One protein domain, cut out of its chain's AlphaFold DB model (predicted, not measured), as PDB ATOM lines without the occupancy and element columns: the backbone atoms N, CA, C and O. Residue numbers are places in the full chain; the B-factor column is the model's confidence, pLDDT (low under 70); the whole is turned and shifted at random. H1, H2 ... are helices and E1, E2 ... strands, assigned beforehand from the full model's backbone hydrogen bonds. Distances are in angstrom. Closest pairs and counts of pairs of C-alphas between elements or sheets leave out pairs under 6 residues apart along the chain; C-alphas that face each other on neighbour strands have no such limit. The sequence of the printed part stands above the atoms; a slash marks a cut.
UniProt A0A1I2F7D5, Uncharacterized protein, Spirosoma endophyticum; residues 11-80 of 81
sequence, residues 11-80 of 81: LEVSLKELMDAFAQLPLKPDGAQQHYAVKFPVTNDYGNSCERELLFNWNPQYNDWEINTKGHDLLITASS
ATOM      1  N   LEU A  11     -39.470  57.935  20.386       62.97
ATOM      2  CA  LEU A  11     -39.268  59.328  20.752       62.97
ATOM      3  C   LEU A  11     -40.323  60.123  20.013       62.97
ATOM      4  O   LEU A  11     -40.141  60.522  18.864       62.97
ATOM      5  N   GLU A  12     -41.437  60.335  20.700       66.62
ATOM      6  CA  GLU A  12     -42.371  61.364  20.297       66.62
ATOM      7  C   GLU A  12     -41.732  62.708  20.644       66.62
ATOM      8  O   GLU A  12     -41.551  63.052  21.811       66.62
ATOM      9  N   VAL A  13     -41.287  63.405  19.603       70.50
ATOM     10  CA  VAL A  13     -40.764  64.764  19.680       70.50
ATOM     11  C   VAL A  13     -41.639  65.611  18.774       70.50
ATOM     12  O   VAL A  13     -41.928  65.238  17.631       70.50
ATOM     13  N   SER A  14     -42.108  66.738  19.285       72.12
ATOM     14  CA  SER A  14     -42.841  67.698  18.475       72.12
ATOM     15  C   SER A  14     -41.924  68.283  17.400       72.12
ATOM     16  O   SER A  14     -40.701  68.366  17.557       72.12
ATOM     17  N   LEU A  15     -42.518  68.756  16.303       73.69
ATOM     18  CA  LEU A  15     -41.759  69.475  15.278       73.69
ATOM     19  C   LEU A  15     -41.039  70.699  15.866       73.69
ATOM     20  O   LEU A  15     -39.930  71.020  15.448       73.69
ATOM     21  N   LYS A  16     -41.649  71.355  16.858       79.56
ATOM     22  CA  LYS A  16     -41.057  72.502  17.542       79.56
ATOM     23  C   LYS A  16     -39.786  72.118  18.297       79.56
ATOM     24  O   LYS A  16     -38.765  72.751  18.083       79.56
ATOM     25  N   GLU A  17     -39.828  71.074  19.118       77.75
ATOM     26  CA  GLU A  17     -38.646  70.594  19.851       77.75
ATOM     27  C   GLU A  17     -37.525  70.170  18.895       77.75
ATOM     28  O   GLU A  17     -36.353  70.429  19.159       77.75
ATOM     29  N   LEU A  18     -37.879  69.583  17.747       79.50
ATOM     30  CA  LEU A  18     -36.913  69.250  16.706       79.50
ATOM     31  C   LEU A  18     -36.248  70.504  16.121       79.50
ATOM     32  O   LEU A  18     -35.024  70.561  16.004       79.50
ATOM     33  N   MET A  19     -37.043  71.516  15.769       84.00
ATOM     34  CA  MET A  19     -36.537  72.793  15.257       84.00
ATOM     35  C   MET A  19     -35.684  73.525  16.297       84.00
ATOM     36  O   MET A  19     -34.611  74.028  15.960       84.00
ATOM     37  N   ASP A  20     -36.121  73.537  17.555       87.00
ATOM     38  CA  ASP A  20     -35.394  74.131  18.677       87.00
ATOM     39  C   ASP A  20     -34.062  73.399  18.921       87.00
ATOM     40  O   ASP A  20     -33.069  74.027  19.291       87.00
ATOM     41  N   ALA A  21     -33.998  72.086  18.672       86.50
ATOM     42  CA  ALA A  21     -32.753  71.327  18.743       86.50
ATOM     43  C   ALA A  21     -31.792  71.677  17.597       86.50
ATOM     44  O   ALA A  21     -30.617  71.935  17.850       86.50
ATOM     45  N   PHE A  22     -32.279  71.773  16.356       86.94
ATOM     46  CA  PHE A  22     -31.461  72.232  15.225       86.94
ATOM     47  C   PHE A  22     -30.925  73.656  15.425       86.94
ATOM     48  O   PHE A  22     -29.790  73.940  15.047       86.94
ATOM     49  N   ALA A  23     -31.702  74.541  16.055       89.25
ATOM     50  CA  ALA A  23     -31.289  75.914  16.345       89.25
ATOM     51  C   ALA A  23     -30.133  76.013  17.361       89.25
ATOM     52  O   ALA A  23     -29.452  77.036  17.407       89.25
ATOM     53  N   GLN A  24     -29.902  74.971  18.165       89.19
ATOM     54  CA  GLN A  24     -28.800  74.908  19.132       89.19
ATOM     55  C   GLN A  24     -27.487  74.411  18.518       89.19
ATOM     56  O   GLN A  24     -26.439  74.494  19.161       89.19
ATOM     57  N   LEU A  25     -27.523  73.889  17.291       89.56
ATOM     58  CA  LEU A  25     -26.336  73.347  16.645       89.56
ATOM     59  C   LEU A  25     -25.389  74.473  16.218       89.56
ATOM     60  O   LEU A  25     -25.828  75.519  15.730       89.56
ATOM     61  N   PRO A  26     -24.070  74.274  16.354       89.00
ATOM     62  CA  PRO A  26     -23.109  75.242  15.855       89.00
ATOM     63  C   PRO A  26     -23.178  75.302  14.322       89.00
ATOM     64  O   PRO A  26     -23.415  74.295  13.661       89.00
ATOM     65  N   LEU A  27     -22.908  76.470  13.729       86.12
ATOM     66  CA  LEU A  27     -22.938  76.651  12.266       86.12
ATOM     67  C   LEU A  27     -22.006  75.685  11.514       86.12
ATOM     68  O   LEU A  27     -22.258  75.354  10.357       86.12
ATOM     69  N   LYS A  28     -20.911  75.277  12.161       82.62
ATOM     70  CA  LYS A  28     -19.952  74.280  11.682       82.62
ATOM     71  C   LYS A  28     -19.429  73.467  12.868       82.62
ATOM     72  O   LYS A  28     -19.368  74.007  13.974       82.62
ATOM     73  N   PRO A  29     -19.031  72.206  12.656       85.25
ATOM     74  CA  PRO A  29     -18.349  71.416  13.669       85.25
ATOM     75  C   PRO A  29     -17.006  72.061  14.004       85.25
ATOM     76  O   PRO A  29     -16.304  72.555  13.117       85.25
ATOM     77  N   ASP A  30     -16.641  72.047  15.281       80.94
ATOM     78  CA  ASP A  30     -15.360  72.584  15.720       80.94
ATOM     79  C   ASP A  30     -14.279  71.499  15.575       80.94
ATOM     80  O   ASP A  30     -14.291  70.475  16.267       80.94
ATOM     81  N   GLY A  31     -13.375  71.680  14.608       74.06
ATOM     82  CA  GLY A  31     -12.255  70.773  14.340       74.06
ATOM     83  C   GLY A  31     -12.653  69.297  14.171       74.06
ATOM     84  O   GLY A  31     -13.137  68.887  13.118       74.06
ATOM     85  N   ALA A  32     -12.384  68.484  15.200       69.00
ATOM     86  CA  ALA A  32     -12.597  67.032  15.204       69.00
ATOM     87  C   ALA A  32     -14.010  66.601  15.645       69.00
ATOM     88  O   ALA A  32     -14.346  65.418  15.558       69.00
ATOM     89  N   GLN A  33     -14.839  67.524  16.136       77.50
ATOM     90  CA  GLN A  33     -16.135  67.184  16.708       77.50
ATOM     91  C   GLN A  33     -17.224  67.124  15.629       77.50
ATOM     92  O   GLN A  33     -17.955  68.080  15.397       77.50
ATOM     93  N   GLN A  34     -17.340  65.964  14.982       83.19
ATOM     94  CA  GLN A  34     -18.379  65.686  13.980       83.19
ATOM     95  C   GLN A  34     -19.716  65.252  14.591       83.19
ATOM     96  O   GLN A  34     -20.689  65.075  13.868       83.19
ATOM     97  N   HIS A  35     -19.780  65.090  15.913       86.38
ATOM     98  CA  HIS A  35     -20.985  64.676  16.623       86.38
ATOM     99  C   HIS A  35     -21.402  65.742  17.628       86.38
ATOM    100  O   HIS A  35     -20.573  66.250  18.390       86.38
ATOM    101  N   TYR A  36     -22.694  66.049  17.651       87.00
ATOM    102  CA  TYR A  36     -23.276  66.996  18.588       87.00
ATOM    103  C   TYR A  36     -24.492  66.379  19.260       87.00
ATOM    104  O   TYR A  36     -25.262  65.667  18.625       87.00
ATOM    105  N   ALA A  37     -24.654  66.641  20.547       87.38
ATOM    106  CA  ALA A  37     -25.752  66.115  21.328       87.38
ATOM    107  C   ALA A  37     -26.557  67.274  21.902       87.38
ATOM    108  O   ALA A  37     -26.006  68.116  22.612       87.38
ATOM    109  N   VAL A  38     -27.849  67.323  21.588       87.81
ATOM    110  CA  VAL A  38     -28.767  68.310  22.158       87.81
ATOM    111  C   VAL A  38     -29.667  67.612  23.151       87.81
ATOM    112  O   VAL A  38     -30.376  66.670  22.802       87.81
ATOM    113  N   LYS A  39     -29.650  68.095  24.388       86.56
ATOM    114  CA  LYS A  39     -30.473  67.552  25.461       86.56
ATOM    115  C   LYS A  39     -31.673  68.443  25.713       86.56
ATOM    116  O   LYS A  39     -31.556  69.665  25.690       86.56
ATOM    117  N   PHE A  40     -32.820  67.834  25.959       80.25
ATOM    118  CA  PHE A  40     -34.065  68.545  26.201       80.25
ATOM    119  C   PHE A  40     -34.929  67.777  27.206       80.25
ATOM    120  O   PHE A  40     -34.891  66.541  27.257       80.25
ATOM    121  N   PRO A  41     -35.681  68.499  28.049       79.38
ATOM    122  CA  PRO A  41     -36.587  67.881  28.997       79.38
ATOM    123  C   PRO A  41     -37.817  67.341  28.267       79.38
ATOM    124  O   PRO A  41     -38.377  68.008  27.404       79.38
ATOM    125  N   VAL A  42     -38.280  66.161  28.658       72.62
ATOM    126  CA  VAL A  42     -39.551  65.582  28.218       72.62
ATOM    127  C   VAL A  42     -40.304  65.028  29.419       72.62
ATOM    128  O   VAL A  42     -39.719  64.711  30.453       72.62
ATOM    129  N   THR A  43     -41.617  64.876  29.285       70.75
ATOM    130  CA  THR A  43     -42.418  64.137  30.265       70.75
ATOM    131  C   THR A  43     -42.574  62.700  29.783       70.75
ATOM    132  O   THR A  43     -42.961  62.472  28.640       70.75
ATOM    133  N   ASN A  44     -42.232  61.725  30.623       71.81
ATOM    134  CA  ASN A  44     -42.447  60.316  30.298       71.81
ATOM    135  C   ASN A  44     -43.913  59.893  30.506       71.81
ATOM    136  O   ASN A  44     -44.713  60.637  31.070       71.81
ATOM    137  N   ASP A  45     -44.238  58.657  30.122       69.19
ATOM    138  CA  ASP A  45     -45.592  58.084  30.232       69.19
ATOM    139  C   ASP A  45     -46.133  58.021  31.675       69.19
ATOM    140  O   ASP A  45     -47.325  57.826  31.897       69.19
ATOM    141  N   TYR A  46     -45.258  58.201  32.669       76.44
ATOM    142  CA  TYR A  46     -45.593  58.228  34.091       76.44
ATOM    143  C   TYR A  46     -45.772  59.654  34.636       76.44
ATOM    144  O   TYR A  46     -45.922  59.826  35.844       76.44
ATOM    145  N   GLY A  47     -45.724  60.680  33.778       74.44
ATOM    146  CA  GLY A  47     -45.855  62.084  34.173       74.44
ATOM    147  C   GLY A  47     -44.600  62.683  34.815       74.44
ATOM    148  O   GLY A  47     -44.656  63.791  35.343       74.44
ATOM    149  N   ASN A  48     -43.467  61.974  34.789       77.56
ATOM    150  CA  ASN A  48     -42.213  62.454  35.368       77.56
ATOM    151  C   ASN A  48     -41.377  63.192  34.321       77.56
ATOM    152  O   ASN A  48     -41.264  62.739  33.181       77.56
ATOM    153  N   SER A  49     -40.730  64.281  34.743       78.06
ATOM    154  CA  SER A  49     -39.728  64.967  33.927       78.06
ATOM    155  C   SER A  49     -38.478  64.094  33.795       78.06
ATOM    156  O   SER A  49     -37.923  63.638  34.798       78.06
ATOM    157  N   CYS A  50     -38.037  63.849  32.568       78.06
ATOM    158  CA  CYS A  50     -36.761  63.219  32.263       78.06
ATOM    159  C   CYS A  50     -36.028  63.984  31.159       78.06
ATOM    160  O   CYS A  50     -36.610  64.794  30.445       78.06
ATOM    161  N   GLU A  51     -34.728  63.744  31.032       80.12
ATOM    162  CA  GLU A  51     -33.898  64.355  29.997       80.12
ATOM    163  C   GLU A  51     -33.726  63.356  28.853       80.12
ATOM    164  O   GLU A  51     -33.378  62.193  29.082       80.12
ATOM    165  N   ARG A  52     -33.993  63.794  27.623       77.56
ATOM    166  CA  ARG A  52     -33.671  63.041  26.411       77.56
ATOM    167  C   ARG A  52     -32.634  63.793  25.599       77.56
ATOM    168  O   ARG A  52     -32.424  64.988  25.771       77.56
ATOM    169  N   GLU A  53     -31.964  63.053  24.733       81.75
ATOM    170  CA  GLU A  53     -30.876  63.545  23.904       81.75
ATOM    171  C   GLU A  53     -31.191  63.235  22.442       81.75
ATOM    172  O   GLU A  53     -31.641  62.135  22.125       81.75
ATOM    173  N   LEU A  54     -30.976  64.218  21.570       83.50
ATOM    174  CA  LEU A  54     -30.921  64.058  20.125       83.50
ATOM    175  C   LEU A  54     -29.460  64.151  19.697       83.50
ATOM    176  O   LEU A  54     -28.799  65.170  19.911       83.50
ATOM    177  N   LEU A  55     -28.966  63.085  19.079       85.06
ATOM    178  CA  LEU A  55     -27.634  63.037  18.500       85.06
ATOM    179  C   LEU A  55     -27.675  63.491  17.043       85.06
ATOM    180  O   LEU A  55     -28.455  62.994  16.230       85.06
ATOM    181  N   PHE A  56     -26.769  64.394  16.710       87.88
ATOM    182  CA  PHE A  56     -26.544  64.924  15.381       87.88
ATOM    183  C   PHE A  56     -25.153  64.525  14.904       87.88
ATOM    184  O   PHE A  56     -24.198  64.445  15.683       87.88
ATOM    185  N   ASN A  57     -25.037  64.279  13.608       89.31
ATOM    186  CA  ASN A  57     -23.779  64.042  12.928       89.31
ATOM    187  C   ASN A  57     -23.593  65.085  11.829       89.31
ATOM    188  O   ASN A  57     -24.540  65.426  11.126       89.31
ATOM    189  N   TRP A  58     -22.374  65.579  11.675       88.69
ATOM    190  CA  TRP A  58     -22.043  66.484  10.592       88.69
ATOM    191  C   TRP A  58     -21.904  65.711   9.287       88.69
ATOM    192  O   TRP A  58     -21.136  64.746   9.210       88.69
ATOM    193  N   ASN A  59     -22.597  66.159   8.248       86.62
ATOM    194  CA  ASN A  59     -22.416  65.655   6.903       86.62
ATOM    195  C   ASN A  59     -21.462  66.584   6.124       86.62
ATOM    196  O   ASN A  59     -21.840  67.680   5.703       86.62
ATOM    197  N   PRO A  60     -20.209  66.162   5.874       84.06
ATOM    198  CA  PRO A  60     -19.238  66.989   5.164       84.06
ATOM    199  C   PRO A  60     -19.552  67.147   3.670       84.06
ATOM    200  O   PRO A  60     -19.007  68.050   3.042       84.06
ATOM    201  N   GLN A  61     -20.397  66.286   3.092       87.44
ATOM    202  CA  GLN A  61     -20.771  66.353   1.680       87.44
ATOM    203  C   GLN A  61     -21.741  67.508   1.404       87.44
ATOM    204  O   GLN A  61     -21.601  68.178   0.382       87.44
ATOM    205  N   TYR A  62     -22.696  67.744   2.307       87.31
ATOM    206  CA  TYR A  62     -23.697  68.810   2.175       87.31
ATOM    207  C   TYR A  62     -23.450  69.999   3.116       87.31
ATOM    208  O   TYR A  62     -24.093  71.035   2.966       87.31
ATOM    209  N   ASN A  63     -22.445  69.902   3.999       86.44
ATOM    210  CA  ASN A  63     -22.062  70.941   4.957       86.44
ATOM    211  C   ASN A  63     -23.244  71.321   5.873       86.44
ATOM    212  O   ASN A  63     -23.527  72.501   6.095       86.44
ATOM    213  N   ASP A  64     -23.931  70.303   6.385       88.88
ATOM    214  CA  ASP A  64     -25.089  70.408   7.264       88.88
ATOM    215  C   ASP A  64     -25.049  69.371   8.400       88.88
ATOM    216  O   ASP A  64     -24.240  68.439   8.425       88.88
ATOM    217  N   TRP A  65     -25.908  69.581   9.397       88.62
ATOM    218  CA  TRP A  65     -26.124  68.624  10.474       88.62
ATOM    219  C   TRP A  65     -27.287  67.701  10.132       88.62
ATOM    220  O   TRP A  65     -28.359  68.157   9.742       88.62
ATOM    221  N   GLU A  66     -27.106  66.411  10.378       87.44
ATOM    222  CA  GLU A  66     -28.130  65.389  10.200       87.44
ATOM    223  C   GLU A  66     -28.436  64.709  11.532       87.44
ATOM    224  O   GLU A  66     -27.543  64.471  12.347       87.44
ATOM    225  N   ILE A  67     -29.699  64.343  11.753       85.31
ATOM    226  CA  ILE A  67     -30.075  63.562  12.935       85.31
ATOM    227  C   ILE A  67     -29.561  62.133  12.779       85.31
ATOM    228  O   ILE A  67     -29.880  61.430  11.818       85.31
ATOM    229  N   ASN A  68     -28.821  61.667  13.779       78.69
ATOM    230  CA  ASN A  68     -28.355  60.295  13.854       78.69
ATOM    231  C   ASN A  68     -29.438  59.386  14.453       78.69
ATOM    232  O   ASN A  68     -29.412  59.033  15.631       78.69
ATOM    233  N   THR A  69     -30.381  58.957  13.615       68.44
ATOM    234  CA  THR A  69     -31.453  58.024  14.011       68.44
ATOM    235  C   THR A  69     -30.948  56.610  14.315       68.44
ATOM    236  O   THR A  69     -31.597  55.874  15.057       68.44
ATOM    237  N   LYS A  70     -29.767  56.227  13.801       64.44
ATOM    238  CA  LYS A  70     -29.153  54.902  14.020       64.44
ATOM    239  C   LYS A  70     -28.545  54.742  15.411       64.44
ATOM    240  O   LYS A  70     -28.457  53.622  15.898       64.44
ATOM    241  N   GLY A  71     -28.112  55.838  16.034       53.66
ATOM    242  CA  GLY A  71     -27.550  55.823  17.386       53.66
ATOM    243  C   GLY A  71     -28.588  55.601  18.485       53.66
ATOM    244  O   GLY A  71     -28.210  55.327  19.618       53.66
ATOM    245  N   HIS A  72     -29.877  55.711  18.162       52.81
ATOM    246  CA  HIS A  72     -30.910  55.807  19.181       52.81
ATOM    247  C   HIS A  72     -32.081  54.830  19.039       52.81
ATOM    248  O   HIS A  72     -33.006  54.928  19.841       52.81
ATOM    249  N   ASP A  73     -32.092  53.911  18.066       52.97
ATOM    250  CA  ASP A  73     -33.246  53.011  17.887       52.97
ATOM    251  C   ASP A  73     -34.587  53.801  17.841       52.97
ATOM    252  O   ASP A  73     -35.625  53.351  18.331       52.97
ATOM    253  N   LEU A  74     -34.554  55.027  17.280       54.75
ATOM    254  CA  LEU A  74     -35.679  55.969  17.306       54.75
ATOM    255  C   LEU A  74     -36.531  55.830  16.064       54.75
ATOM    256  O   LEU A  74     -36.072  56.033  14.938       54.75
ATOM    257  N   LEU A  75     -37.819  55.629  16.300       53.22
ATOM    258  CA  LEU A  75     -38.845  56.041  15.365       53.22
ATOM    259  C   LEU A  75     -39.146  57.522  15.648       53.22
ATOM    260  O   LEU A  75     -39.691  57.845  16.699       53.22
ATOM    261  N   ILE A  76     -38.757  58.435  14.754       56.59
ATOM    262  CA  ILE A  76     -39.150  59.846  14.880       56.59
ATOM    263  C   ILE A  76     -40.504  60.002  14.203       56.59
ATOM    264  O   ILE A  76     -40.606  59.950  12.977       56.59
ATOM    265  N   THR A  77     -41.544  60.200  15.007       54.28
ATOM    266  CA  THR A  77     -42.880  60.524  14.501       54.28
ATOM    267  C   THR A  77     -43.099  62.018  14.681       54.28
ATOM    268  O   THR A  77     -43.481  62.469  15.755       54.28
ATOM    269  N   ALA A  78     -42.825  62.805  13.641       50.97
ATOM    270  CA  ALA A  78     -43.143  64.227  13.658       50.97
ATOM    271  C   ALA A  78     -44.646  64.400  13.402       50.97
ATOM    272  O   ALA A  78     -45.144  64.044  12.332       50.97
ATOM    273  N   SER A  79     -45.376  64.942  14.375       50.97
ATOM    274  CA  SER A  79     -46.771  65.345  14.192       50.97
ATOM    275  C   SER A  79     -46.917  66.848  14.423       50.97
ATOM    276  O   SER A  79     -46.182  67.444  15.206       50.97
ATOM    277  N   SER A  80     -47.840  67.477  13.697       44.59
ATOM    278  CA  SER A  80     -48.135  68.911  13.795       44.59
ATOM    279  C   SER A  80     -49.111  69.249  14.931       44.59
ATOM    280  O   SER A  80     -49.771  70.285  14.851       44.59
TER     281      SER A  80
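AT A GLANCE: This is residues 11 to 80 of the 81 residues of an uncharacterized protein of Spirosoma endophyticum (UniProt A0A1I2F7D5). A long, twisted hairpin of two strands, E1 and E2, makes the length of this domain; the short strand E3 folds back beside the last residues of E2, and one short helix, H1, lies slantwise over one face of this three-stranded sheet. After E3, residues 68 to 80 run on with no named element, looping out around residue 72 on the other side of the sheet from H1. The printed part has 70 residues, with one named helix and three named strands in the order H1, E1, E2, E3; the sheet runs E1, E2, E3, antiparallel throughout. The class is mixed, helices and strands, with 33 residues, under half of those printed, in named elements. The whole is only just compact, close to loose, with a radius of gyration of the C-alphas of 13.0 A, and elongated, spanning 40 by 21 by 20 A.

HOW THE PARTS SIT: H1, residues 15 to 23, is on the sheet of E1, residues 35 to 43, E2, residues 49 to 59, and E3, residues 64 to 67. Its height over the sheet is 7.5 A. H1 lies over E2, at 57 degrees to it on the local plane, only just slantwise to the strands. The closest C-alphas of H1 and E1 are those of Ala 21 and Val 38, 6.1 A apart; those of H1 and E2 are Ala 21 and Leu 54, 7.6 A apart. In H1 every O i to N i+4 pair is within hydrogen-bond range. The strands form a meander, each the antiparallel neighbour of the one before. E1 and E2 are a hairpin, their directions at 155 degrees; N 38 and O 54 are 2.9 A apart, within hydrogen-bond range, as are N 42 and O 50 at 2.8 A. E2 and E3 are a second hairpin, at 137 degrees, with N 57 and O 66 at 2.8 A, within hydrogen-bond range. E2 is the inner strand; E1 and E3 are edge strands.

IN THESE COORDINATES: H1 begins at C-alpha 15 (-41.759, 69.475, 15.278) and is 12.3 A long. E1 measures 25.4 A from its first to its last C-alpha. E2, the longest strand, measures 32.1 A and begins at C-alpha 49 (-39.728, 64.967, 33.927). E3 is 10.2 A long and ends at C-alpha 67 (-30.075, 63.562, 12.935).

THE WHOLE: The two C-alphas farthest apart are those of Tyr 46 and Gln 61, at 41.6 A. The printed part has no cut. The link from H1 to E1 is long, with 11 residues; those from E1 to E2 and from E2 to E3 are tight. The mean pLDDT of the printed part is 76.8; residues 11 to 12, 32, 45 and 69 to 80 are under 70.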